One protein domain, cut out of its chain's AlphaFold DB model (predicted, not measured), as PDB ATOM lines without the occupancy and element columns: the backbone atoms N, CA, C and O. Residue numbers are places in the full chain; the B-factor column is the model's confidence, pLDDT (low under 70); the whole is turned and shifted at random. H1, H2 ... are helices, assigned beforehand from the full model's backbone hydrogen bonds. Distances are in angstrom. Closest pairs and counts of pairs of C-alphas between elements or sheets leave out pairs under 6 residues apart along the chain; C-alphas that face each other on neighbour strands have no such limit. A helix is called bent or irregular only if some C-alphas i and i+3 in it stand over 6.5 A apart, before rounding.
ATOM      1  N   PRO A  42      27.126  19.045 -14.514       43.41
ATOM      2  CA  PRO A  42      25.972  19.430 -13.689       43.41
ATOM      3  C   PRO A  42      25.541  20.893 -13.874       43.41
ATOM      4  O   PRO A  42      24.344  21.183 -13.870       43.41
ATOM      5  N   VAL A  43      26.481  21.808 -14.133       55.50
ATOM      6  CA  VAL A  43      26.182  23.227 -14.388       55.50
ATOM      7  C   VAL A  43      25.411  23.370 -15.699       55.50
ATOM      8  O   VAL A  43      24.373  24.023 -15.742       55.50
ATOM      9  N   ARG A  44      25.830  22.665 -16.759       58.03
ATOM     10  CA  ARG A  44      25.132  22.698 -18.059       58.03
ATOM     11  C   ARG A  44      23.689  22.195 -17.980       58.03
ATOM     12  O   ARG A  44      22.816  22.771 -18.624       58.03
ATOM     13  N   ALA A  45      23.423  21.141 -17.207       62.09
ATOM     14  CA  ALA A  45      22.068  20.621 -17.025       62.09
ATOM     15  C   ALA A  45      21.176  21.606 -16.248       62.09
ATOM     16  O   ALA A  45      20.051  21.879 -16.674       62.09
ATOM     17  N   ARG A  46      21.703  22.199 -15.165       66.12
ATOM     18  CA  ARG A  46      21.000  23.224 -14.376       66.12
ATOM     19  C   ARG A  46      20.657  24.446 -15.224       66.12
ATOM     20  O   ARG A  46      19.505  24.878 -15.221       66.12
ATOM     21  N   VAL A  47      21.623  24.939 -16.000       66.31
ATOM     22  CA  VAL A  47      21.427  26.087 -16.891       66.31
ATOM     23  C   VAL A  47      20.390  25.759 -17.968       66.31
ATOM     24  O   VAL A  47      19.465  26.535 -18.161       66.31
ATOM     25  N   ARG A  48      20.444  24.585 -18.615       70.62
ATOM     26  CA  ARG A  48      19.424  24.185 -19.608       70.62
ATOM     27  C   ARG A  48      18.011  24.141 -19.026       70.62
ATOM     28  O   ARG A  48      17.077  24.620 -19.663       70.62
ATOM     29  N   ALA A  49      17.844  23.591 -17.824       68.25
ATOM     30  CA  ALA A  49      16.545  23.531 -17.158       68.25
ATOM     31  C   ALA A  49      16.048  24.919 -16.709       68.25
ATOM     32  O   ALA A  49      14.848  25.194 -16.749       68.25
ATOM     33  N   ALA A  50      16.950  25.805 -16.279       64.50
ATOM     34  CA  ALA A  50      16.625  27.201 -15.987       64.50
ATOM     35  C   ALA A  50      16.188  27.948 -17.258       64.50
ATOM     36  O   ALA A  50      15.128  28.569 -17.269       64.50
ATOM     37  N   VAL A  51      16.935  27.783 -18.353       67.94
ATOM     38  CA  VAL A  51      16.642  28.366 -19.667       67.94
ATOM     39  C   VAL A  51      15.308  27.878 -20.225       67.94
ATOM     40  O   VAL A  51      14.530  28.690 -20.704       67.94
ATOM     41  N   ALA A  52      14.999  26.581 -20.136       71.19
ATOM     42  CA  ALA A  52      13.724  26.042 -20.614       71.19
ATOM     43  C   ALA A  52      12.523  26.620 -19.841       71.19
ATOM     44  O   ALA A  52      11.524  27.007 -20.446       71.19
ATOM     45  N   ARG A  53      12.640  26.735 -18.511       67.88
ATOM     46  CA  ARG A  53      11.609  27.361 -17.665       67.88
ATOM     47  C   ARG A  53      11.440  28.842 -17.982       67.88
ATOM     48  O   ARG A  53      10.317  29.320 -18.087       67.88
ATOM     49  N   ALA A  54      12.543  29.554 -18.177       59.16
ATOM     50  CA  ALA A  54      12.500  30.965 -18.509       59.16
ATOM     51  C   ALA A  54      11.971  31.226 -19.924       59.16
ATOM     52  O   ALA A  54      11.173  32.135 -20.106       59.16
ATOM     53  N   ALA A  55      12.337  30.404 -20.909       65.94
ATOM     54  CA  ALA A  55      11.762  30.447 -22.249       65.94
ATOM     55  C   ALA A  55      10.235  30.304 -22.195       65.94
ATOM     56  O   ALA A  55       9.538  31.095 -22.820       65.94
ATOM     57  N   ALA A  56       9.724  29.366 -21.388       64.81
ATOM     58  CA  ALA A  56       8.289  29.197 -21.177       64.81
ATOM     59  C   ALA A  56       7.640  30.405 -20.479       64.81
ATOM     60  O   ALA A  56       6.557  30.812 -20.881       64.81
ATOM     61  N   ALA A  57       8.300  31.003 -19.482       58.41
ATOM     62  CA  ALA A  57       7.804  32.201 -18.795       58.41
ATOM     63  C   ALA A  57       7.816  33.454 -19.690       58.41
ATOM     64  O   ALA A  57       6.959  34.320 -19.552       58.41
ATOM     65  N   ILE A  58       8.772  33.541 -20.619       64.19
ATOM     66  CA  ILE A  58       8.860  34.610 -21.619       64.19
ATOM     67  C   ILE A  58       7.763  34.425 -22.665       64.19
ATOM     68  O   ILE A  58       7.080  35.384 -22.982       64.19
ATOM     69  N   THR A  59       7.548  33.221 -23.199       65.06
ATOM     70  CA  THR A  59       6.510  33.020 -24.225       65.06
ATOM     71  C   THR A  59       5.095  32.962 -23.652       65.06
ATOM     72  O   THR A  59       4.148  33.250 -24.375       65.06
ATOM     73  N   ASN A  60       4.942  32.611 -22.371       65.69
ATOM     74  CA  ASN A  60       3.665  32.544 -21.656       65.69
ATOM     75  C   ASN A  60       3.777  33.262 -20.296       65.69
ATOM     76  O   ASN A  60       3.882  32.596 -19.259       65.69
ATOM     77  N   PRO A  61       3.782  34.606 -20.268       54.12
ATOM     78  CA  PRO A  61       3.810  35.335 -19.007       54.12
ATOM     79  C   PRO A  61       2.542  35.014 -18.192       54.12
ATOM     80  O   PRO A  61       1.450  34.959 -18.767       54.12
ATOM     81  N   ASN A  90       8.516  37.323 -26.733       74.62
ATOM     82  CA  ASN A  90       8.504  36.686 -28.052       74.62
ATOM     83  C   ASN A  90       9.466  35.476 -28.125       74.62
ATOM     84  O   ASN A  90      10.485  35.408 -27.429       74.62
ATOM     85  N   ALA A  91       9.161  34.523 -29.011       81.56
ATOM     86  CA  ALA A  91       9.961  33.331 -29.292       81.56
ATOM     87  C   ALA A  91      11.411  33.651 -29.695       81.56
ATOM     88  O   ALA A  91      12.299  32.832 -29.466       81.56
ATOM     89  N   GLU A  92      11.681  34.834 -30.254       85.31
ATOM     90  CA  GLU A  92      13.043  35.278 -30.578       85.31
ATOM     91  C   GLU A  92      13.928  35.440 -29.333       85.31
ATOM     92  O   GLU A  92      15.073  34.989 -29.339       85.31
ATOM     93  N   VAL A  93      13.388  35.997 -28.241       88.00
ATOM     94  CA  VAL A  93      14.120  36.189 -26.980       88.00
ATOM     95  C   VAL A  93      14.411  34.828 -26.355       88.00
ATOM     96  O   VAL A  93      15.543  34.543 -25.972       88.00
ATOM     97  N   ALA A  94      13.413  33.942 -26.330       86.88
ATOM     98  CA  ALA A  94      13.573  32.571 -25.848       86.88
ATOM     99  C   ALA A  94      14.591  31.770 -26.684       86.88
ATOM    100  O   ALA A  94      15.432  31.058 -26.133       86.88
ATOM    101  N   THR A  95      14.551  31.916 -28.011       90.50
ATOM    102  CA  THR A  95      15.497  31.271 -28.936       90.50
ATOM    103  C   THR A  95      16.911  31.790 -28.718       90.50
ATOM    104  O   THR A  95      17.849  30.996 -28.711       90.50
ATOM    105  N   PHE A  96      17.075  33.094 -28.487       93.62
ATOM    106  CA  PHE A  96      18.369  33.679 -28.156       93.62
ATOM    107  C   PHE A  96      18.916  33.152 -26.835       93.62
ATOM    108  O   PHE A  96      20.043  32.668 -26.806       93.62
ATOM    109  N   ILE A  97      18.112  33.170 -25.769       91.31
ATOM    110  CA  ILE A  97      18.517  32.655 -24.456       91.31
ATOM    111  C   ILE A  97      18.912  31.177 -24.564       91.31
ATOM    112  O   ILE A  97      19.914  30.768 -23.991       91.31
ATOM    113  N   LYS A  98      18.188  30.363 -25.339       90.00
ATOM    114  CA  LYS A  98      18.597  28.974 -25.589       90.00
ATOM    115  C   LYS A  98      19.902  28.883 -26.379       90.00
ATOM    116  O   LYS A  98      20.818  28.172 -25.974       90.00
ATOM    117  N   GLY A  99      19.991  29.614 -27.485       92.12
ATOM    118  CA  GLY A  99      21.136  29.568 -28.386       92.12
ATOM    119  C   GLY A  99      22.428  30.056 -27.735       92.12
ATOM    120  O   GLY A  99      23.469  29.445 -27.949       92.12
ATOM    121  N   VAL A 100      22.372  31.112 -26.914       93.25
ATOM    122  CA  VAL A 100      23.561  31.739 -26.314       93.25
ATOM    123  C   VAL A 100      24.270  30.795 -25.343       93.25
ATOM    124  O   VAL A 100      25.499  30.729 -25.324       93.25
ATOM    125  N   VAL A 101      23.504  29.985 -24.605       89.44
ATOM    126  CA  VAL A 101      24.051  28.970 -23.694       89.44
ATOM    127  C   VAL A 101      24.654  27.783 -24.450       89.44
ATOM    128  O   VAL A 101      25.577  27.130 -23.962       89.44
ATOM    129  N   GLU A 102      24.151  27.498 -25.649       90.62
ATOM    130  CA  GLU A 102      24.594  26.382 -26.491       90.62
ATOM    131  C   GLU A 102      25.790  26.734 -27.393       90.62
ATOM    132  O   GLU A 102      26.320  25.854 -28.077       90.62
ATOM    133  N   LEU A 103      26.260  27.987 -27.375       92.06
ATOM    134  CA  LEU A 103      27.413  28.405 -28.166       92.06
ATOM    135  C   LEU A 103      28.694  27.675 -27.744       92.06
ATOM    136  O   LEU A 103      29.083  27.618 -26.576       92.06
ATOM    137  N   THR A 104      29.397  27.168 -28.750       91.50
ATOM    138  CA  THR A 104      30.740  26.600 -28.613       91.50
ATOM    139  C   THR A 104      31.783  27.694 -28.342       91.50
ATOM    140  O   THR A 104      31.583  28.842 -28.752       91.50
ATOM    141  N   PRO A 105      32.949  27.362 -27.753       91.25
ATOM    142  CA  PRO A 105      34.021  28.338 -27.527       91.25
ATOM    143  C   PRO A 105      34.453  29.084 -28.799       91.25
ATOM    144  O   PRO A 105      34.706  30.285 -28.779       91.25
ATOM    145  N   ILE A 106      34.475  28.406 -29.952       91.56
ATOM    146  CA  ILE A 106      34.846  29.056 -31.217       91.56
ATOM    147  C   ILE A 106      33.761  29.998 -31.754       91.56
ATOM    148  O   ILE A 106      34.075  30.939 -32.478       91.56
ATOM    149  N   GLN A 107      32.488  29.761 -31.423       94.19
ATOM    150  CA  GLN A 107      31.417  30.708 -31.735       94.19
ATOM    151  C   GLN A 107      31.524  31.948 -30.849       94.19
ATOM    152  O   GLN A 107      31.369  33.044 -31.376       94.19
ATOM    153  N   TRP A 108      31.867  31.791 -29.568       94.06
ATOM    154  CA  TRP A 108      32.124  32.913 -28.662       94.06
ATOM    155  C   TRP A 108      33.262  33.809 -29.138       94.06
ATOM    156  O   TRP A 108      33.068  35.013 -29.261       94.06
ATOM    157  N   LEU A 109      34.397  33.236 -29.543       93.44
ATOM    158  CA  LEU A 109      35.493  34.028 -30.115       93.44
ATOM    159  C   LEU A 109      35.042  34.850 -31.330       93.44
ATOM    160  O   LEU A 109      35.320  36.039 -31.414       93.44
ATOM    161  N   ARG A 110      34.248  34.256 -32.230       94.12
ATOM    162  CA  ARG A 110      33.695  34.981 -33.389       94.12
ATOM    163  C   ARG A 110      32.703  36.074 -32.998       94.12
ATOM    164  O   ARG A 110      32.598  37.065 -33.715       94.12
ATOM    165  N   VAL A 111      31.934  35.874 -31.927       94.81
ATOM    166  CA  VAL A 111      31.038  36.899 -31.376       94.81
ATOM    167  C   VAL A 111      31.870  38.084 -30.891       94.81
ATOM    168  O   VAL A 111      31.572  39.215 -31.265       94.81
ATOM    169  N   LEU A 112      32.939  37.835 -30.131       93.25
ATOM    170  CA  LEU A 112      33.806  38.888 -29.603       93.25
ATOM    171  C   LEU A 112      34.562  39.635 -30.713       93.25
ATOM    172  O   LEU A 112      34.515  40.864 -30.742       93.25
ATOM    173  N   ASP A 113      35.135  38.921 -31.688       92.44
ATOM    174  CA  ASP A 113      35.786  39.528 -32.862       92.44
ATOM    175  C   ASP A 113      34.818  40.454 -33.615       92.44
ATOM    176  O   ASP A 113      35.146  41.580 -33.994       92.44
ATOM    177  N   ARG A 114      33.573  40.004 -33.815       91.94
ATOM    178  CA  ARG A 114      32.547  40.820 -34.475       91.94
ATOM    179  C   ARG A 114      32.096  41.994 -33.637       91.94
ATOM    180  O   ARG A 114      31.786  43.035 -34.204       91.94
ATOM    181  N   ARG A 115      32.028  41.847 -32.317       91.31
ATOM    182  CA  ARG A 115      31.711  42.959 -31.422       91.31
ATOM    183  C   ARG A 115      32.765  44.054 -31.549       91.31
ATOM    184  O   ARG A 115      32.384  45.206 -31.719       91.31
ATOM    185  N   GLN A 116      34.053  43.705 -31.558       90.12
ATOM    186  CA  GLN A 116      35.135  44.670 -31.794       90.12
ATOM    187  C   GLN A 116      35.020  45.326 -33.175       90.12
ATOM    188  O   GLN A 116      35.151  46.542 -33.314       90.12
ATOM    189  N   LEU A 117      34.698  44.531 -34.195       90.19
ATOM    190  CA  LEU A 117      34.490  45.025 -35.550       90.19
ATOM    191  C   LEU A 117      33.325  46.029 -35.630       90.19
ATOM    192  O   LEU A 117      33.492  47.106 -36.194       90.19
ATOM    193  N   VAL A 118      32.168  45.728 -35.034       91.31
ATOM    194  CA  VAL A 118      31.021  46.654 -34.975       91.31
ATOM    195  C   VAL A 118      31.369  47.902 -34.157       91.31
ATOM    196  O   VAL A 118      31.060  49.019 -34.581       91.31
ATOM    197  N   ALA A 119      32.072  47.728 -33.033       88.69
ATOM    198  CA  ALA A 119      32.530  48.824 -32.186       88.69
ATOM    199  C   ALA A 119      33.405  49.826 -32.956       88.69
ATOM    200  O   ALA A 119      33.318  51.024 -32.707       88.69
ATOM    201  N   SER A 120      34.176  49.365 -33.950       89.50
ATOM    202  CA  SER A 120      35.041  50.233 -34.759       89.50
ATOM    203  C   SER A 120      34.296  51.288 -35.588       89.50
ATOM    204  O   SER A 120      34.911  52.279 -35.976       89.50
ATOM    205  N   VAL A 121      32.996  51.112 -35.864       88.31
ATOM    206  CA  VAL A 121      32.172  52.117 -36.566       88.31
ATOM    207  C   VAL A 121      31.177  52.806 -35.647       88.31
ATOM    208  O   VAL A 121      30.845  53.968 -35.853       88.31
ATOM    209  N   THR A 122      30.672  52.133 -34.619       83.31
ATOM    210  CA  THR A 122      29.736  52.770 -33.697       83.31
ATOM    211  C   THR A 122      30.488  53.758 -32.813       83.31
ATOM    212  O   THR A 122      31.451  53.381 -32.161       83.31
ATOM    213  N   ARG A 123      30.004  55.001 -32.692       61.47
ATOM    214  CA  ARG A 123      30.523  55.994 -31.723       61.47
ATOM    215  C   ARG A 123      30.319  55.596 -30.246       61.47
ATOM    216  O   ARG A 123      30.375  56.457 -29.380       61.47
ATOM    217  N   GLN A 124      30.047  54.326 -29.946       51.84
ATOM    218  CA  GLN A 124      30.151  53.790 -28.592       51.84
ATOM    219  C   GLN A 124      31.643  53.673 -28.249       51.84
ATOM    220  O   GLN A 124      32.220  52.591 -28.228       51.84
ATOM    221  N   THR A 125      32.292  54.821 -28.049       38.22
ATOM    222  CA  THR A 125      33.543  54.922 -27.299       38.22
ATOM    223  C   THR A 125      33.229  54.460 -25.885       38.22
ATOM    224  O   THR A 125      32.674  55.211 -25.093       38.22
ATOM    225  N   GLY A 126      33.476  53.178 -25.635       48.97
ATOM    226  CA  GLY A 126      33.015  52.468 -24.454       48.97
ATOM    227  C   GLY A 126      31.876  51.535 -24.832       48.97
ATOM    228  O   GLY A 126      30.719  51.939 -24.942       48.97
ATOM    229  N   ALA A 127      32.198  50.255 -25.004       56.09
ATOM    230  CA  ALA A 127      31.204  49.238 -24.710       56.09
ATOM    231  C   ALA A 127      30.587  49.545 -23.338       56.09
ATOM    232  O   ALA A 127      31.290  50.056 -22.468       56.09
ATOM    233  N   GLU A 128      29.298  49.246 -23.157       66.88
ATOM    234  CA  GLU A 128      28.663  49.297 -21.837       66.88
ATOM    235  C   GLU A 128      29.633  48.701 -20.808       66.88
ATOM    236  O   GLU A 128      30.043  47.546 -20.990       66.88
ATOM    237  N   PRO A 129      30.094  49.495 -19.822       80.88
ATOM    238  CA  PRO A 129      31.135  49.037 -18.925       80.88
ATOM    239  C   PRO A 129      30.693  47.749 -18.251       80.88
ATOM    240  O   PRO A 129      29.539  47.630 -17.832       80.88
ATOM    241  N   ALA A 130      31.599  46.780 -18.151       87.81
ATOM    242  CA  ALA A 130      31.271  45.470 -17.603       87.81
ATOM    243  C   ALA A 130      30.615  45.577 -16.223       87.81
ATOM    244  O   ALA A 130      29.612  44.911 -15.965       87.81
ATOM    245  N   GLY A 131      31.100  46.496 -15.384       89.38
ATOM    246  CA  GLY A 131      30.510  46.787 -14.086       89.38
ATOM    247  C   GLY A 131      29.041  47.222 -14.124       89.38
ATOM    248  O   GLY A 131      28.287  46.870 -13.221       89.38
ATOM    249  N   VAL A 132      28.558  47.878 -15.186       92.25
ATOM    250  CA  VAL A 132      27.118  48.164 -15.338       92.25
ATOM    251  C   VAL A 132      26.341  46.859 -15.481       92.25
ATOM    252  O   VAL A 132      25.441  46.583 -14.688       92.25
ATOM    253  N   VAL A 133      26.746  45.998 -16.415       93.75
ATOM    254  CA  VAL A 133      26.089  44.702 -16.648       93.75
ATOM    255  C   VAL A 133      26.164  43.812 -15.408       93.75
ATOM    256  O   VAL A 133      25.168  43.206 -15.015       93.75
ATOM    257  N   ARG A 134      27.316  43.766 -14.733       95.19
ATOM    258  CA  ARG A 134      27.488  43.008 -13.487       95.19
ATOM    259  C   ARG A 134      26.598  43.530 -12.363       95.19
ATOM    260  O   ARG A 134      26.031  42.717 -11.636       95.19
ATOM    261  N   SER A 135      26.404  44.843 -12.262       95.62
ATOM    262  CA  SER A 135      25.482  45.447 -11.290       95.62
ATOM    263  C   SER A 135      24.032  45.054 -11.573       95.62
ATOM    264  O   SER A 135      23.306  44.670 -10.657       95.62
ATOM    265  N   LEU A 136      23.618  45.055 -12.843       95.56
ATOM    266  CA  LEU A 136      22.282  44.602 -13.243       95.56
ATOM    267  C   LEU A 136      22.055  43.122 -12.907       95.56
ATOM    268  O   LEU A 136      21.010  42.765 -12.364       95.56
ATOM    269  N   LEU A 137      23.039  42.257 -13.173       95.25
ATOM    270  CA  LEU A 137      22.965  40.837 -12.812       95.25
ATOM    271  C   LEU A 137      22.911  40.635 -11.290       95.25
ATOM    272  O   LEU A 137      22.097  39.840 -10.812       95.25
ATOM    273  N   ALA A 138      23.706  41.392 -10.527       95.81
ATOM    274  CA  ALA A 138      23.659  41.385  -9.067       95.81
ATOM    275  C   ALA A 138      22.276  41.807  -8.543       95.81
ATOM    276  O   ALA A 138      21.735  41.154  -7.652       95.81
ATOM    277  N   ALA A 139      21.650  42.820  -9.150       96.06
ATOM    278  CA  ALA A 139      20.300  43.248  -8.797       96.06
ATOM    279  C   ALA A 139      19.242  42.184  -9.103       96.06
ATOM    280  O   ALA A 139      18.376  41.902  -8.273       96.06
ATOM    281  N   ILE A 140      19.321  41.543 -10.270       95.31
ATOM    282  CA  ILE A 140      18.416  40.446 -10.640       95.31
ATOM    283  C   ILE A 140      18.535  39.282  -9.650       95.31
ATOM    284  O   ILE A 140      17.521  38.679  -9.292       95.31
ATOM    285  N   LYS A 141      19.755  38.978  -9.195       95.19
ATOM    286  CA  LYS A 141      20.020  37.948  -8.189       95.19
ATOM    287  C   LYS A 141      19.475  38.332  -6.816       95.19
ATOM    288  O   LYS A 141      18.721  37.559  -6.234       95.19
ATOM    289  N   GLY A 142      19.837  39.515  -6.316       93.50
ATOM    290  CA  GLY A 142      19.494  39.984  -4.970       93.50
ATOM    291  C   GLY A 142      18.001  40.234  -4.765       93.50
ATOM    292  O   GLY A 142      17.502  40.140  -3.651       93.50
ATOM    293  N   THR A 143      17.261  40.485  -5.847       95.12
ATOM    294  CA  THR A 143      15.815  40.752  -5.798       95.12
ATOM    295  C   THR A 143      14.953  39.542  -6.167       95.12
ATOM    296  O   THR A 143      13.745  39.678  -6.347       95.12
ATOM    297  N   ARG A 144      15.538  38.343  -6.300       91.94
ATOM    298  CA  ARG A 144      14.843  37.153  -6.825       91.94
ATOM    299  C   ARG A 144      13.560  36.796  -6.068       91.94
ATOM    300  O   ARG A 144      12.601  36.376  -6.717       91.94
ATOM    301  N   ASP A 145      13.554  36.999  -4.754       91.19
ATOM    302  CA  ASP A 145      12.452  36.640  -3.851       91.19
ATOM    303  C   ASP A 145      11.447  37.786  -3.624       91.19
ATOM    304  O   ASP A 145      10.477  37.631  -2.888       91.19
ATOM    305  N   LEU A 146      11.662  38.940  -4.267       92.00
ATOM    306  CA  LEU A 146      10.758  40.086  -4.209       92.00
ATOM    307  C   LEU A 146       9.657  39.984  -5.272       92.00
ATOM    308  O   LEU A 146       9.784  39.279  -6.279       92.00
ATOM    309  N   ASP A 147       8.580  40.743  -5.082       91.25
ATOM    310  CA  ASP A 147       7.520  40.865  -6.077       91.25
ATOM    311  C   ASP A 147       8.015  41.573  -7.356       91.25
ATOM    312  O   ASP A 147       8.974  42.352  -7.348       91.25
ATOM    313  N   THR A 148       7.351  41.317  -8.487       88.81
ATOM    314  CA  THR A 148       7.753  41.846  -9.802       88.81
ATOM    315  C   THR A 148       7.861  43.370  -9.834       88.81
ATOM    316  O   THR A 148       8.745  43.901 -10.510       88.81
ATOM    317  N   PHE A 149       6.998  44.081  -9.106       89.69
ATOM    318  CA  PHE A 149       6.995  45.538  -9.096       89.69
ATOM    319  C   PHE A 149       8.237  46.080  -8.387       89.69
ATOM    320  O   PHE A 149       8.957  46.901  -8.965       89.69
ATOM    321  N   THR A 150       8.545  45.560  -7.198       91.31
ATOM    322  CA  THR A 150       9.761  45.915  -6.455       91.31
ATOM    323  C   THR A 150      11.012  45.558  -7.257       91.31
ATOM    324  O   THR A 150      11.904  46.390  -7.411       91.31
ATOM    325  N   ARG A 151      11.044  44.372  -7.883       93.31
ATOM    326  CA  ARG A 151      12.153  43.939  -8.754       93.31
ATOM    327  C   ARG A 151      12.426  44.907  -9.898       93.31
ATOM    328  O   ARG A 151      13.576  45.277 -10.119       93.31
ATOM    329  N   CYS A 152      11.389  45.331 -10.621       91.94
ATOM    330  CA  CYS A 152      11.543  46.256 -11.747       91.94
ATOM    331  C   CYS A 152      12.061  47.627 -11.302       91.94
ATOM    332  O   CYS A 152      12.886  48.224 -11.992       91.94
ATOM    333  N   ARG A 153      11.598  48.125 -10.150       93.69
ATOM    334  CA  ARG A 153      12.067  49.402  -9.600       93.69
ATOM    335  C   ARG A 153      13.511  49.327  -9.127       93.69
ATOM    336  O   ARG A 153      14.294  50.197  -9.492       93.69
ATOM    337  N   SER A 154      13.880  48.278  -8.393       94.19
ATOM    338  CA  SER A 154      15.268  48.049  -7.977       94.19
ATOM    339  C   SER A 154      16.202  47.916  -9.174       94.19
ATOM    340  O   SER A 154      17.268  48.524  -9.191       94.19
ATOM    341  N   PHE A 155      15.785  47.177 -10.206       94.38
ATOM    342  CA  PHE A 155      16.542  47.045 -11.448       94.38
ATOM    343  C   PHE A 155      16.779  48.405 -12.120       94.38
ATOM    344  O   PHE A 155      17.918  48.737 -12.434       94.38
ATOM    345  N   ALA A 156      15.732  49.222 -12.279       92.50
ATOM    346  CA  ALA A 156      15.850  50.557 -12.867       92.50
ATOM    347  C   ALA A 156      16.705  51.511 -12.009       92.50
ATOM    348  O   ALA A 156      17.438  52.340 -12.549       92.50
ATOM    349  N   ALA A 157      16.640  51.389 -10.678       93.06
ATOM    350  CA  ALA A 157      17.484  52.153  -9.763       93.06
ATOM    351  C   ALA A 157      18.964  51.816  -9.955       93.06
ATOM    352  O   ALA A 157      19.796  52.714 -10.067       93.06
ATOM    353  N   VAL A 158      19.279  50.520 -10.025       94.88
ATOM    354  CA  VAL A 158      20.643  50.024 -10.227       94.88
ATOM    355  C   VAL A 158      21.159  50.408 -11.607       94.88
ATOM    356  O   VAL A 158      22.297  50.848 -11.704       94.88
ATOM    357  N   GLU A 159      20.341  50.299 -12.660       92.75
ATOM    358  CA  GLU A 159      20.709  50.746 -14.010       92.75
ATOM    359  C   GLU A 159      21.117  52.222 -14.002       92.75
ATOM    360  O   GLU A 159      22.202  52.578 -14.461       92.75
ATOM    361  N   ARG A 160      20.279  53.079 -13.408       91.25
ATOM    362  CA  ARG A 160      20.546  54.515 -13.295       91.25
ATOM    363  C   ARG A 160      21.822  54.798 -12.501       91.25
ATOM    364  O   ARG A 160      22.670  55.556 -12.972       91.25
ATOM    365  N   ALA A 161      21.969  54.192 -11.324       92.19
ATOM    366  CA  ALA A 161      23.123  54.407 -10.461       92.19
ATOM    367  C   ALA A 161      24.418  53.895 -11.113       92.19
ATOM    368  O   ALA A 161      25.404  54.622 -11.140       92.19
ATOM    369  N   ALA A 162      24.405  52.706 -11.720       91.81
ATOM    370  CA  ALA A 162      25.574  52.125 -12.378       91.81
ATOM    371  C   ALA A 162      26.041  52.959 -13.579       91.81
ATOM    372  O   ALA A 162      27.236  53.206 -13.730       91.81
ATOM    373  N   VAL A 163      25.108  53.442 -14.409       89.69
ATOM    374  CA  VAL A 163      25.433  54.358 -15.516       89.69
ATOM    375  C   VAL A 163      26.001  55.675 -14.984       89.69
ATOM    376  O   VAL A 163      26.942  56.211 -15.561       89.69
ATOM    377  N   THR A 164      25.482  56.172 -13.859       90.81
ATOM    378  CA  THR A 164      25.997  57.389 -13.210       90.81
ATOM    379  C   THR A 164      27.416  57.181 -12.676       90.81
ATOM    380  O   THR A 164      28.272  58.028 -12.894       90.81
ATOM    381  N   VAL A 165      27.701  56.044 -12.031       90.69
ATOM    382  CA  VAL A 165      29.058  55.682 -11.582       90.69
ATOM    383  C   VAL A 165      30.017  55.601 -12.775       90.69
ATOM    384  O   VAL A 165      31.134  56.106 -12.695       90.69
ATOM    385  N   ALA A 166      29.570  55.042 -13.901       88.56
ATOM    386  CA  ALA A 166      30.366  54.956 -15.123       88.56
ATOM    387  C   ALA A 166      30.646  56.301 -15.798       88.56
ATOM    388  O   ALA A 166      31.728  56.485 -16.348       88.56
ATOM    389  N   ALA A 167      29.695  57.230 -15.750       88.19
ATOM    390  CA  ALA A 167      29.824  58.556 -16.346       88.19
ATOM    391  C   ALA A 167      30.354  59.615 -15.366       88.19
ATOM    392  O   ALA A 167      30.434  60.786 -15.710       88.19
ATOM    393  N   LYS A 168      30.703  59.226 -14.137       84.88
ATOM    394  CA  LYS A 168      30.978  60.144 -13.026       84.88
ATOM    395  C   LYS A 168      32.045  61.199 -13.322       84.88
ATOM    396  O   LYS A 168      31.926  62.317 -12.841       84.88
ATOM    397  N   ALA A 169      33.069  60.859 -14.105       85.50
ATOM    398  CA  ALA A 169      34.127  61.801 -14.483       85.50
ATOM    399  C   ALA A 169      33.615  62.981 -15.333       85.50
ATOM    400  O   ALA A 169      34.230  64.043 -15.328       85.50
ATOM    401  N   ASP A 170      32.485  62.798 -16.020       87.06
ATOM    402  CA  ASP A 170      31.877  63.777 -16.923       87.06
ATOM    403  C   ASP A 170      30.675  64.506 -16.292       87.06
ATOM    404  O   ASP A 170      30.043  65.336 -16.946       87.06
ATOM    405  N   LEU A 171      30.324  64.184 -15.041       88.12
ATOM    406  CA  LEU A 171      29.147  64.712 -14.351       88.12
ATOM    407  C   LEU A 171      29.542  65.668 -13.227       88.12
ATOM    408  O   LEU A 171      30.529  65.471 -12.519       88.12
ATOM    409  N   THR A 172      28.712  66.683 -12.998       91.19
ATOM    410  CA  THR A 172      28.813  67.494 -11.781       91.19
ATOM    411  C   THR A 172      28.431  66.673 -10.545       91.19
ATOM    412  O   THR A 172      27.766  65.633 -10.635       91.19
ATOM    413  N   TYR A 173      28.812  67.153  -9.360       87.56
ATOM    414  CA  TYR A 173      28.431  66.520  -8.095       87.56
ATOM    415  C   TYR A 173      26.902  66.393  -7.953       87.56
ATOM    416  O   TYR A 173      26.387  65.310  -7.683       87.56
ATOM    417  N   ASP A 174      26.160  67.466  -8.239       88.06
ATOM    418  CA  ASP A 174      24.695  67.478  -8.133       88.06
ATOM    419  C   ASP A 174      24.012  66.537  -9.133       88.06
ATOM    420  O   ASP A 174      22.931  66.003  -8.865       88.06
ATOM    421  N   GLU A 175      24.595  66.357 -10.319       89.62
ATOM    422  CA  GLU A 175      24.120  65.378 -11.300       89.62
ATOM    423  C   GLU A 175      24.405  63.950 -10.839       89.62
ATOM    424  O   GLU A 175      23.524  63.093 -10.936       89.62
ATOM    425  N   SER A 176      25.589  63.716 -10.271       87.56
ATOM    426  CA  SER A 176      25.985  62.423  -9.711       87.56
ATOM    427  C   SER A 176      25.059  62.014  -8.565       87.56
ATOM    428  O   SER A 176      24.461  60.941  -8.613       87.56
ATOM    429  N   MET A 177      24.810  62.903  -7.599       88.12
ATOM    430  CA  MET A 177      23.904  62.634  -6.476       88.12
ATOM    431  C   MET A 177      22.464  62.357  -6.932       88.12
ATOM    432  O   MET A 177      21.817  61.428  -6.441       88.12
ATOM    433  N   ARG A 178      21.964  63.094  -7.936       87.12
ATOM    434  CA  ARG A 178      20.652  62.818  -8.554       87.12
ATOM    435  C   ARG A 178      20.610  61.484  -9.302       87.12
ATOM    436  O   ARG A 178      19.542  60.877  -9.406       87.12
ATOM    437  N   GLY A 179      21.727  61.050  -9.876       85.81
ATOM    438  CA  GLY A 179      21.855  59.763 -10.553       85.81
ATOM    439  C   GLY A 179      21.929  58.581  -9.585       85.81
ATOM    440  O   GLY A 179      21.305  57.549  -9.835       85.81
ATOM    441  N   TYR A 180      22.612  58.755  -8.452       88.56
ATOM    442  CA  TYR A 180      22.752  57.750  -7.397       88.56
ATOM    443  C   TYR A 180      21.433  57.431  -6.684       88.56
ATOM    444  O   TYR A 180      21.185  56.274  -6.334       88.56
ATOM    445  N   GLY A 181      20.568  58.429  -6.480       88.00
ATOM    446  CA  GLY A 181      19.305  58.237  -5.763       88.00
ATOM    447  C   GLY A 181      19.537  57.665  -4.359       88.00
ATOM    448  O   GLY A 181      20.458  58.088  -3.663       88.00
ATOM    449  N   ALA A 182      18.750  56.659  -3.957       86.25
ATOM    450  CA  ALA A 182      18.884  56.036  -2.633       86.25
ATOM    451  C   ALA A 182      20.263  55.414  -2.365       86.25
ATOM    452  O   ALA A 182      20.631  55.272  -1.200       86.25
ATOM    453  N   PHE A 183      21.043  55.059  -3.393       86.69
ATOM    454  CA  PHE A 183      22.380  54.508  -3.169       86.69
ATOM    455  C   PHE A 183      23.327  55.512  -2.509       86.69
ATOM    456  O   PHE A 183      24.152  55.093  -1.702       86.69
ATOM    457  N   GLY A 184      23.172  56.813  -2.786       80.25
ATOM    458  CA  GLY A 184      23.982  57.862  -2.158       80.25
ATOM    459  C   GLY A 184      23.747  57.995  -0.649       80.25
ATOM    460  O   GLY A 184      24.601  58.514   0.061       80.25
ATOM    461  N   GLU A 185      22.616  57.495  -0.143       81.31
ATOM    462  CA  GLU A 185      22.322  57.442   1.295       81.31
ATOM    463  C   GLU A 185      22.813  56.150   1.963       81.31
ATOM    464  O   GLU A 185      22.909  56.092   3.186       81.31
ATOM    465  N   ILE A 186      23.047  55.093   1.180       77.94
ATOM    466  CA  ILE A 186      23.488  53.783   1.684       77.94
ATOM    467  C   ILE A 186      25.017  53.745   1.727       77.94
ATOM    468  O   ILE A 186      25.594  53.249   2.692       77.94
ATOM    469  N   VAL A 187      25.679  54.281   0.696       78.31
ATOM    470  CA  VAL A 187      27.141  54.290   0.567       78.31
ATOM    471  C   VAL A 187      27.618  55.588  -0.083       78.31
ATOM    472  O   VAL A 187      26.979  56.122  -0.987       78.31
ATOM    473  N   GLN A 188      28.799  56.057   0.323       79.12
ATOM    474  CA  GLN A 188      29.511  57.135  -0.361       79.12
ATOM    475  C   GLN A 188      30.028  56.666  -1.729       79.12
ATOM    476  O   GLN A 188      31.134  56.142  -1.860       79.12
ATOM    477  N   LEU A 189      29.217  56.862  -2.770       80.38
ATOM    478  CA  LEU A 189      29.556  56.493  -4.149       80.38
ATOM    479  C   LEU A 189      30.647  57.380  -4.775       80.38
ATOM    480  O   LEU A 189      31.193  57.052  -5.832       80.38
ATOM    481  N   ASP A 190      31.059  58.445  -4.087       73.19
ATOM    482  CA  ASP A 190      32.181  59.302  -4.480       73.19
ATOM    483  C   ASP A 190      33.537  58.575  -4.513       73.19
ATOM    484  O   ASP A 190      34.449  59.025  -5.207       73.19
ATOM    485  N   TYR A 191      33.639  57.391  -3.912       75.62
ATOM    486  CA  TYR A 191      34.851  56.562  -3.953       75.62
ATOM    487  C   TYR A 191      34.637  55.192  -4.600       75.62
ATOM    488  O   TYR A 191      35.553  54.375  -4.635       75.62
ATOM    489  N   VAL A 192      33.435  54.932  -5.114       83.12
ATOM    490  CA  VAL A 192      33.098  53.665  -5.762       83.12
ATOM    491  C   VAL A 192      33.288  53.821  -7.263       83.12
ATOM    492  O   VAL A 192      32.673  54.685  -7.890       83.12
ATOM    493  N   ASP A 193      34.161  52.994  -7.833       86.56
ATOM    494  CA  ASP A 193      34.316  52.868  -9.277       86.56
ATOM    495  C   ASP A 193      33.324  51.849  -9.865       86.56
ATOM    496  O   ASP A 193      32.553  51.179  -9.166       86.56
ATOM    497  N   VAL A 194      33.331  51.753 -11.192       85.44
ATOM    498  CA  VAL A 194      32.422  50.894 -11.956       85.44
ATOM    499  C   VAL A 194      32.602  49.414 -11.624       85.44
ATOM    500  O   VAL A 194      31.623  48.672 -11.655       85.44
ATOM    501  N   ASP A 195      33.809  48.985 -11.268       87.38
ATOM    502  CA  ASP A 195      34.131  47.580 -11.006       87.38
ATOM    503  C   ASP A 195      33.828  47.177  -9.551       87.38
ATOM    504  O   ASP A 195      33.555  46.008  -9.252       87.38
ATOM    505  N   ALA A 196      33.808  48.147  -8.632       88.75
ATOM    506  CA  ALA A 196      33.433  47.976  -7.235       88.75
ATOM    507  C   ALA A 196      31.912  48.031  -7.011       88.75
ATOM    508  O   ALA A 196      31.400  47.324  -6.136       88.75
ATOM    509  N   PHE A 197      31.170  48.811  -7.808       92.44
ATOM    510  CA  PHE A 197      29.716  48.961  -7.653       92.44
ATOM    511  C   PHE A 197      28.929  47.630  -7.679       92.44
ATOM    512  O   PHE A 197      28.087  47.436  -6.799       92.44
ATOM    513  N   PRO A 198      29.227  46.640  -8.550       93.12
ATOM    514  CA  PRO A 198      28.561  45.336  -8.520       93.12
ATOM    515  C   PRO A 198      28.656  44.611  -7.176       93.12
ATOM    516  O   PRO A 198      27.707  43.944  -6.766       93.12
ATOM    517  N   LYS A 199      29.798  44.728  -6.483       92.31
ATOM    518  CA  LYS A 199      30.027  44.072  -5.185       92.31
ATOM    519  C   LYS A 199      29.170  44.707  -4.096       92.31
ATOM    520  O   LYS A 199      28.616  43.994  -3.267       92.31
ATOM    521  N   LEU A 200      29.024  46.030  -4.143       92.19
ATOM    522  CA  LEU A 200      28.133  46.786  -3.266       92.19
ATOM    523  C   LEU A 200      26.678  46.375  -3.493       92.19
ATOM    524  O   LEU A 200      25.982  46.029  -2.544       92.19
ATOM    525  N   VAL A 201      26.243  46.333  -4.755       93.50
ATOM    526  CA  VAL A 201      24.891  45.895  -5.127       93.50
ATOM    527  C   VAL A 201      24.622  44.461  -4.649       93.50
ATOM    528  O   VAL A 201      23.542  44.171  -4.143       93.50
ATOM    529  N   ALA A 202      25.606  43.566  -4.758       92.50
ATOM    530  CA  ALA A 202      25.493  42.183  -4.294       92.50
ATOM    531  C   ALA A 202      25.431  42.036  -2.760       92.50
ATOM    532  O   ALA A 202      24.967  41.003  -2.281       92.50
ATOM    533  N   ALA A 203      25.891  43.037  -2.003       93.00
ATOM    534  CA  ALA A 203      25.886  43.035  -0.540       93.00
ATOM    535  C   ALA A 203      24.584  43.585   0.074       93.00
ATOM    536  O   ALA A 203      24.400  43.484   1.287       93.00
ATOM    537  N   LEU A 204      23.686  44.153  -0.739       91.88
ATOM    538  CA  LEU A 204      22.417  44.708  -0.270       91.88
ATOM    539  C   LEU A 204      21.499  43.628   0.310       91.88
ATOM    540  O   LEU A 204      21.272  42.579  -0.303       91.88
ATOM    541  N   ASN A 205      20.906  43.926   1.464       91.38
ATOM    542  CA  ASN A 205      19.893  43.077   2.083       91.38
ATOM    543  C   ASN A 205      18.476  43.424   1.577       91.38
ATOM    544  O   ASN A 205      18.254  44.393   0.850       91.38
ATOM    545  N   THR A 206      17.479  42.630   1.972       90.19
ATOM    546  CA  THR A 206      16.073  42.824   1.578       90.19
ATOM    547  C   THR A 206      15.521  44.211   1.935       90.19
ATOM    548  O   THR A 206      14.781  44.787   1.140       90.19
ATOM    549  N   GLY A 207      15.882  44.762   3.098       88.94
ATOM    550  CA  GLY A 207      15.467  46.103   3.519       88.94
ATOM    551  C   GLY A 207      16.056  47.198   2.628       88.94
ATOM    552  O   GLY A 207      15.332  48.101   2.202       88.94
ATOM    553  N   ASP A 208      17.331  47.066   2.261       92.06
ATOM    554  CA  ASP A 208      17.993  47.985   1.331       92.06
ATOM    555  C   ASP A 208      17.315  47.964  -0.042       92.06
ATOM    556  O   ASP A 208      17.073  49.013  -0.635       92.06
ATOM    557  N   TRP A 209      16.930  46.780  -0.534       92.69
ATOM    558  CA  TRP A 209      16.225  46.650  -1.809       92.69
ATOM    559  C   TRP A 209      14.873  47.357  -1.824       92.69
ATOM    560  O   TRP A 209      14.538  48.001  -2.819       92.69
ATOM    561  N   VAL A 210      14.113  47.278  -0.730       88.94
ATOM    562  CA  VAL A 210      12.844  48.005  -0.591       88.94
ATOM    563  C   VAL A 210      13.089  49.516  -0.591       88.94
ATOM    564  O   VAL A 210      12.374  50.251  -1.275       88.94
ATOM    565  N   LYS A 211      14.136  49.989   0.101       89.38
ATOM    566  CA  LYS A 211      14.525  51.409   0.109       89.38
ATOM    567  C   LYS A 211      14.921  51.896  -1.288       89.38
ATOM    568  O   LYS A 211      14.421  52.919  -1.757       89.38
ATOM    569  N   VAL A 212      15.775  51.140  -1.979       91.00
ATOM    570  CA  VAL A 212      16.227  51.438  -3.343       91.00
ATOM    571  C   VAL A 212      15.037  51.489  -4.303       91.00
ATOM    572  O   VAL A 212      14.884  52.479  -5.020       91.00
ATOM    573  N   ALA A 213      14.143  50.498  -4.263       88.81
ATOM    574  CA  ALA A 213      12.915  50.490  -5.057       88.81
ATOM    575  C   ALA A 213      12.001  51.692  -4.760       88.81
ATOM    576  O   ALA A 213      11.362  52.219  -5.672       88.81
ATOM    577  N   GLY A 214      11.936  52.132  -3.500       86.56
ATOM    578  CA  GLY A 214      11.145  53.282  -3.061       86.56
ATOM    579  C   GLY A 214      11.592  54.618  -3.665       86.56
ATOM    580  O   GLY A 214      10.761  55.499  -3.867       86.56
ATOM    581  N   SER A 215      12.878  54.755  -4.005       83.88
ATOM    582  CA  SER A 215      13.450  55.987  -4.574       83.88
ATOM    583  C   SER A 215      13.130  56.228  -6.049       83.88
ATOM    584  O   SER A 215      13.281  57.346  -6.543       83.88
ATOM    585  N   ILE A 216      12.680  55.197  -6.768       82.56
ATOM    586  CA  ILE A 216      12.354  55.302  -8.188       82.56
ATOM    587  C   ILE A 216      10.845  55.527  -8.354       82.56
ATOM    588  O   ILE A 216      10.043  54.770  -7.792       82.56
ATOM    589  N   PRO A 217      10.427  56.532  -9.153       79.81
ATOM    590  CA  PRO A 217       9.033  56.703  -9.552       79.81
ATOM    591  C   PRO A 217       8.445  55.437 -10.194       79.81
ATOM    592  O   PRO A 217       9.143  54.470 -10.486       79.81
ATOM    593  N   ALA A 218       7.138  55.421 -10.464       78.19
ATOM    594  CA  ALA A 218       6.530  54.287 -11.157       78.19
ATOM    595  C   ALA A 218       7.243  53.989 -12.492       78.19
ATOM    596  O   ALA A 218       7.264  54.813 -13.404       78.19
ATOM    597  N   VAL A 219       7.832  52.794 -12.586       82.94
ATOM    598  CA  VAL A 219       8.495  52.283 -13.788       82.94
ATOM    599  C   VAL A 219       7.460  51.579 -14.653       82.94
ATOM    600  O   VAL A 219       6.580  50.883 -14.140       82.94
ATOM    601  N   ASN A 220       7.577  51.721 -15.972       81.50
ATOM    602  CA  ASN A 220       6.763  50.946 -16.899       81.50
ATOM    603  C   ASN A 220       7.180  49.461 -16.851       81.50
ATOM    604  O   ASN A 220       8.173  49.061 -17.465       81.50
ATOM    605  N   GLN A 221       6.423  48.654 -16.104       80.81
ATOM    606  CA  GLN A 221       6.687  47.223 -15.921       80.81
ATOM    607  C   GLN A 221       6.663  46.449 -17.243       80.81
ATOM    608  O   GLN A 221       7.456  45.526 -17.402       80.81
ATOM    609  N   ASP A 222       5.847  46.869 -18.214       77.00
ATOM    610  CA  ASP A 222       5.756  46.212 -19.524       77.00
ATOM    611  C   ASP A 222       7.065  46.319 -20.322       77.00
ATOM    612  O   ASP A 222       7.321  45.519 -21.221       77.00
ATOM    613  N   VAL A 223       7.917  47.291 -19.980       78.88
ATOM    614  CA  VAL A 223       9.228  47.501 -20.607       78.88
ATOM    615  C   VAL A 223      10.346  46.834 -19.804       78.88
ATOM    616  O   VAL A 223      11.252  46.242 -20.392       78.88
ATOM    617  N   VAL A 224      10.295  46.912 -18.471       86.19
ATOM    618  CA  VAL A 224      11.405  46.482 -17.601       86.19
ATOM    619  C   VAL A 224      11.301  45.021 -17.171       86.19
ATOM    620  O   VAL A 224      12.310  44.316 -17.183       86.19
ATOM    621  N   ALA A 225      10.104  44.518 -16.856       87.44
ATOM    622  CA  ALA A 225       9.929  43.129 -16.425       87.44
ATOM    623  C   ALA A 225      10.467  42.109 -17.448       87.44
ATOM    624  O   ALA A 225      11.133  41.157 -17.039       87.44
ATOM    625  N   PRO A 226      10.288  42.298 -18.771       88.19
ATOM    626  CA  PRO A 226      10.868  41.401 -19.768       88.19
ATOM    627  C   PRO A 226      12.404  41.356 -19.749       88.19
ATOM    628  O   PRO A 226      12.975  40.285 -19.953       88.19
ATOM    629  N   LEU A 227      13.079  42.478 -19.461       90.19
ATOM    630  CA  LEU A 227      14.540  42.515 -19.293       90.19
ATOM    631  C   LEU A 227      14.970  41.772 -18.027       90.19
ATOM    632  O   LEU A 227      15.878  40.947 -18.082       90.19
ATOM    633  N   VAL A 228      14.280  42.012 -16.908       91.06
ATOM    634  CA  VAL A 228      14.531  41.314 -15.635       91.06
ATOM    635  C   VAL A 228      14.350  39.803 -15.804       91.06
ATOM    636  O   VAL A 228      15.181  39.026 -15.336       91.06
ATOM    637  N   ASN A 229      13.306  39.374 -16.514       89.88
ATOM    638  CA  ASN A 229      13.030  37.963 -16.784       89.88
ATOM    639  C   ASN A 229      14.083  37.335 -17.707       89.88
ATOM    640  O   ASN A 229      14.564  36.236 -17.424       89.88
ATOM    641  N   ALA A 230      14.483  38.029 -18.777       90.06
ATOM    642  CA  ALA A 230      15.550  37.571 -19.667       90.06
ATOM    643  C   ALA A 230      16.896  37.468 -18.932       90.06
ATOM    644  O   ALA A 230      17.612  36.480 -19.086       90.06
ATOM    645  N   GLY A 231      17.224  38.442 -18.082       91.00
ATOM    646  CA  GLY A 231      18.425  38.392 -17.257       91.00
ATOM    647  C   GLY A 231      18.383  37.272 -16.221       91.00
ATOM    648  O   GLY A 231      19.353  36.533 -16.099       91.00
ATOM    649  N   ALA A 232      17.247  37.054 -15.554       90.94
ATOM    650  CA  ALA A 232      17.073  35.938 -14.623       90.94
ATOM    651  C   ALA A 232      17.257  34.573 -15.311       90.94
ATOM    652  O   ALA A 232      17.817  33.653 -14.719       90.94
ATOM    653  N   ALA A 233      16.831  34.453 -16.573       88.94
ATOM    654  CA  ALA A 233      17.017  33.258 -17.395       88.94
ATOM    655  C   ALA A 233      18.490  32.936 -17.678       88.94
ATOM    656  O   ALA A 233      18.870  31.769 -17.766       88.94
ATOM    657  N   MET A 234      19.292  33.982 -17.872       91.31
ATOM    658  CA  MET A 234      20.696  33.885 -18.257       91.31
ATOM    659  C   MET A 234      21.648  34.009 -17.063       91.31
ATOM    660  O   MET A 234      22.834  33.768 -17.241       91.31
ATOM    661  N   LEU A 235      21.159  34.361 -15.869       91.25
ATOM    662  CA  LEU A 235      21.976  34.729 -14.708       91.25
ATOM    663  C   LEU A 235      23.067  33.696 -14.403       91.25
ATOM    664  O   LEU A 235      24.247  34.018 -14.487       91.25
ATOM    665  N   ASP A 236      22.674  32.442 -14.155       88.81
ATOM    666  CA  ASP A 236      23.600  31.336 -13.869       88.81
ATOM    667  C   ASP A 236      24.661  31.156 -14.970       88.81
ATOM    668  O   ASP A 236      25.790  30.754 -14.703       88.81
ATOM    669  N   PHE A 237      24.285  31.414 -16.224       90.00
ATOM    670  CA  PHE A 237      25.197  31.307 -17.353       90.00
ATOM    671  C   PHE A 237      26.171  32.484 -17.396       90.00
ATOM    672  O   PHE A 237      27.364  32.256 -17.544       90.00
ATOM    673  N   LEU A 238      25.684  33.721 -17.270       90.94
ATOM    674  CA  LEU A 238      26.498  34.933 -17.388       90.94
ATOM    675  C   LEU A 238      27.416  35.152 -16.179       90.94
ATOM    676  O   LEU A 238      28.488  35.729 -16.336       90.94
ATOM    677  N   GLU A 239      27.047  34.667 -14.990       88.44
ATOM    678  CA  GLU A 239      27.919  34.707 -13.805       88.44
ATOM    679  C   GLU A 239      29.247  33.975 -14.031       88.44
ATOM    680  O   GLU A 239      30.286  34.454 -13.591       88.44
ATOM    681  N   ALA A 240      29.229  32.858 -14.759       88.69
ATOM    682  CA  ALA A 240      30.418  32.051 -15.041       88.69
ATOM    683  C   ALA A 240      31.196  32.501 -16.294       88.69
ATOM    684  O   ALA A 240      32.125  31.818 -16.721       88.69
ATOM    685  N   ARG A 241      30.780  33.595 -16.941       90.75
ATOM    686  CA  ARG A 241      31.338  34.074 -18.215       90.75
ATOM    687  C   ARG A 241      32.286  35.238 -18.000       90.75
ATOM    688  O   ARG A 241      32.184  35.931 -16.989       90.75
ATOM    689  N   SER A 242      33.173  35.480 -18.965       92.50
ATOM    690  CA  SER A 242      34.003  36.687 -18.940       92.50
ATOM    691  C   SER A 242      33.142  37.943 -19.075       92.50
ATOM    692  O   SER A 242      32.000  37.893 -19.540       92.50
ATOM    693  N   ASP A 243      33.689  39.085 -18.674       92.19
ATOM    694  CA  ASP A 243      32.993  40.368 -18.758       92.19
ATOM    695  C   ASP A 243      32.589  40.731 -20.188       92.19
ATOM    696  O   ASP A 243      31.454  41.136 -20.428       92.19
ATOM    697  N   ASP A 244      33.465  40.492 -21.163       90.88
ATOM    698  CA  ASP A 244      33.159  40.730 -22.573       90.88
ATOM    699  C   ASP A 244      32.032  39.831 -23.101       90.88
ATOM    700  O   ASP A 244      31.168  40.295 -23.851       90.88
ATOM    701  N   GLU A 245      32.011  38.553 -22.705       93.56
ATOM    702  CA  GLU A 245      30.935  37.624 -23.065       93.56
ATOM    703  C   GLU A 245      29.609  38.035 -22.409       93.56
ATOM    704  O   GLU A 245      28.563  38.024 -23.067       93.56
ATOM    705  N   ALA A 246      29.658  38.442 -21.135       93.50
ATOM    706  CA  ALA A 246      28.497  38.901 -20.386       93.50
ATOM    707  C   ALA A 246      27.894  40.171 -20.998       93.50
ATOM    708  O   ALA A 246      26.689  40.212 -21.253       93.50
ATOM    709  N   VAL A 247      28.728  41.167 -21.313       93.00
ATOM    710  CA  VAL A 247      28.302  42.410 -21.970       93.00
ATOM    711  C   VAL A 247      27.725  42.121 -23.351       93.00
ATOM    712  O   VAL A 247      26.636  42.599 -23.666       93.00
ATOM    713  N   ALA A 248      28.397  41.306 -24.171       93.75
ATOM    714  CA  ALA A 248      27.900  40.969 -25.502       93.75
ATOM    715  C   ALA A 248      26.512  40.307 -25.437       93.75
ATOM    716  O   ALA A 248      25.588  40.728 -26.139       93.75
ATOM    717  N   ALA A 249      26.344  39.295 -24.580       95.00
ATOM    718  CA  ALA A 249      25.070  38.600 -24.415       95.00
ATOM    719  C   ALA A 249      23.966  39.524 -23.897       95.00
ATOM    720  O   ALA A 249      22.850  39.506 -24.421       95.00
ATOM    721  N   TRP A 250      24.281  40.340 -22.889       94.69
ATOM    722  CA  TRP A 250      23.341  41.275 -22.284       94.69
ATOM    723  C   TRP A 250      22.856  42.327 -23.282       94.69
ATOM    724  O   TRP A 250      21.650  42.553 -23.399       94.69
ATOM    725  N   GLN A 251      23.764  42.917 -24.065       93.31
ATOM    726  CA  GLN A 251      23.423  43.900 -25.092       93.31
ATOM    727  C   GLN A 251      22.524  43.304 -26.179       93.31
ATOM    728  O   GLN A 251      21.528  43.921 -26.564       93.31
ATOM    729  N   ALA A 252      22.831  42.094 -26.652       94.56
ATOM    730  CA  ALA A 252      22.021  41.414 -27.657       94.56
ATOM    731  C   ALA A 252      20.627  41.035 -27.123       94.56
ATOM    732  O   ALA A 252      19.626  41.287 -27.797       94.56
ATOM    733  N   ALA A 253      20.538  40.497 -25.901       93.69
ATOM    734  CA  ALA A 253      19.263  40.180 -25.255       93.69
ATOM    735  C   ALA A 253      18.418  41.438 -25.011       93.69
ATOM    736  O   ALA A 253      17.231  41.463 -25.340       93.69
ATOM    737  N   SER A 254      19.035  42.502 -24.498       91.81
ATOM    738  CA  SER A 254      18.366  43.779 -24.247       91.81
ATOM    739  C   SER A 254      17.867  44.418 -25.539       91.81
ATOM    740  O   SER A 254      16.746  44.933 -25.588       91.81
ATOM    741  N   ALA A 255      18.655  44.334 -26.615       92.31
ATOM    742  CA  ALA A 255      18.254  44.803 -27.934       92.31
ATOM    743  C   ALA A 255      17.082  43.999 -28.510       92.31
ATOM    744  O   ALA A 255      16.205  44.594 -29.130       92.31
ATOM    745  N   LEU A 256      17.025  42.683 -28.279       91.94
ATOM    746  CA  LEU A 256      15.884  41.849 -28.667       91.94
ATOM    747  C   LEU A 256      14.617  42.203 -27.894       91.94
ATOM    748  O   LEU A 256      13.576  42.448 -28.499       91.94
ATOM    749  N   VAL A 257      14.708  42.297 -26.567       89.81
ATOM    750  CA  VAL A 257      13.567  42.681 -25.726       89.81
ATOM    751  C   VAL A 257      13.028  44.046 -26.149       89.81
ATOM    752  O   VAL A 257      11.823  44.236 -26.282       89.81
ATOM    753  N   ARG A 258      13.922  44.994 -26.444       87.62
ATOM    754  CA  ARG A 258      13.566  46.358 -26.848       87.62
ATOM    755  C   ARG A 258      13.445  46.534 -28.359       87.62
ATOM    756  O   ARG A 258      13.348  47.679 -28.800       87.62
ATOM    757  N   ARG A 259      13.432  45.454 -29.157       88.19
ATOM    758  CA  ARG A 259      13.585  45.504 -30.625       88.19
ATOM    759  C   ARG A 259      12.676  46.553 -31.252       88.19
ATOM    760  O   ARG A 259      13.163  47.413 -31.973       88.19
ATOM    761  N   GLN A 260      11.397  46.586 -30.882       84.19
ATOM    762  CA  GLN A 260      10.427  47.551 -31.420       84.19
ATOM    763  C   GLN A 260      10.706  49.016 -31.084       84.19
ATOM    764  O   GLN A 260      10.397  49.895 -31.887       84.19
ATOM    765  N   HIS A 261      11.297  49.275 -29.922       84.31
ATOM    766  CA  HIS A 261      11.620  50.616 -29.439       84.31
ATOM    767  C   HIS A 261      12.973  51.119 -29.956       84.31
ATOM    768  O   HIS A 261      13.326  52.278 -29.745       84.31
ATOM    769  N   LEU A 262      13.741  50.261 -30.630       88.62
ATOM    770  CA  LEU A 262      15.008  50.619 -31.246       88.62
ATOM    771  C   LEU A 262      14.826  50.894 -32.737       88.62
ATOM    772  O   LEU A 262      14.077  50.209 -33.439       88.62
ATOM    773  N   ALA A 263      15.582  51.873 -33.235       90.81
ATOM    774  CA  ALA A 263      15.800  52.004 -34.668       90.81
ATOM    775  C   ALA A 263      16.507  50.735 -35.189       90.81
ATOM    776  O   ALA A 263      17.427  50.257 -34.514       90.81
TER     777      ALA A 263
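This is residues 42 to 61 and 90 to 263 of the 404 residues of an uncharacterized protein of Chloroflexi bacterium (UniProt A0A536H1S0). The model joins two groups of helices: a four-helix bundle of H1, H2, H10 and H11, with H3 across H11, and a second group packed on it, its H4 and H5 nearly at right angles to H10. In the second group H8 runs along H4, H9 crosses H5, and H6 folds back on H5. Only residues 120 to 126 stick out as a free loop. The printed part has 194 residues, with eleven named helices in order H1 to H11 and no named strand, all helix in class. It is compact and rounded, with a radius of gyration of the C-alphas of 16.6 A and spans of 44 by 39 by 35 A.

H1, residues 42 to 59, touches H2, residues 91 to 102, opposite ways at a shallow tilt of 7 degrees; their closest C-alphas, of Ala 55 and Ala 94, are 4.6 A apart. These two form a bundle, helices side by side, with H10, residues 221 to 239, and H11, residues 243 to 257, themselves a helical hairpin (closest C-alphas Leu 238 and Ala 246, 5.4 A). H3, residues 105 to 119, touches residues 244 to 248 of H11 alone, about perpendicular at 73 degrees (C-alphas of Leu 112 and Glu 245, 7.3 A). H10 and H5, residues 148 to 170, are the hubs, touching five helices each; they touch about perpendicular at 75 degrees (C-alphas of Cys 152 and Ala 225, 5.9 A). H5 forms helical hairpins with H4, residues 130 to 142, and H6, residues 173 to 180. H8, residues 197 to 203, touches H4 (C-alphas of Ser 135 and Pro 198, 4.1 A); H9, residues 206 to 214, touches H5 (C-alphas of Ser 154 and Ala 213, 4.5 A). H7, residues 183 to 186, is close but not clearly touching H6; the closest C-alphas of the two, of Met 177 in H6 and Gly 184 in H7, are 6.4 A apart. Packing is part aligned, part crossed. Every O i to N i+4 pair is within hydrogen-bond range in H1, H3, H4, H6, H8, H9 and H11, against 7 of 8 in H2, 17 of 19 in H5 and 11 of 15 in H10; H7 is too short.

H1 begins at C-alpha 42 (25.972, 19.430, -13.689) and is 26.0 A long. H5, 33.4 A, and H10, 24.7 A, are irregular: C-alphas 166 and 169 are 7.8 A apart, and 233 and 236 7.7 A. H11 ends at C-alpha 257 (13.567, 42.681, -25.726).

C-alphas 61 and 90 are 10.3 A apart across the cut. Of the links printed whole, none is long. Mean pLDDT of the printed part is 85.6, with 24 residues under 70, among them 123 to 128.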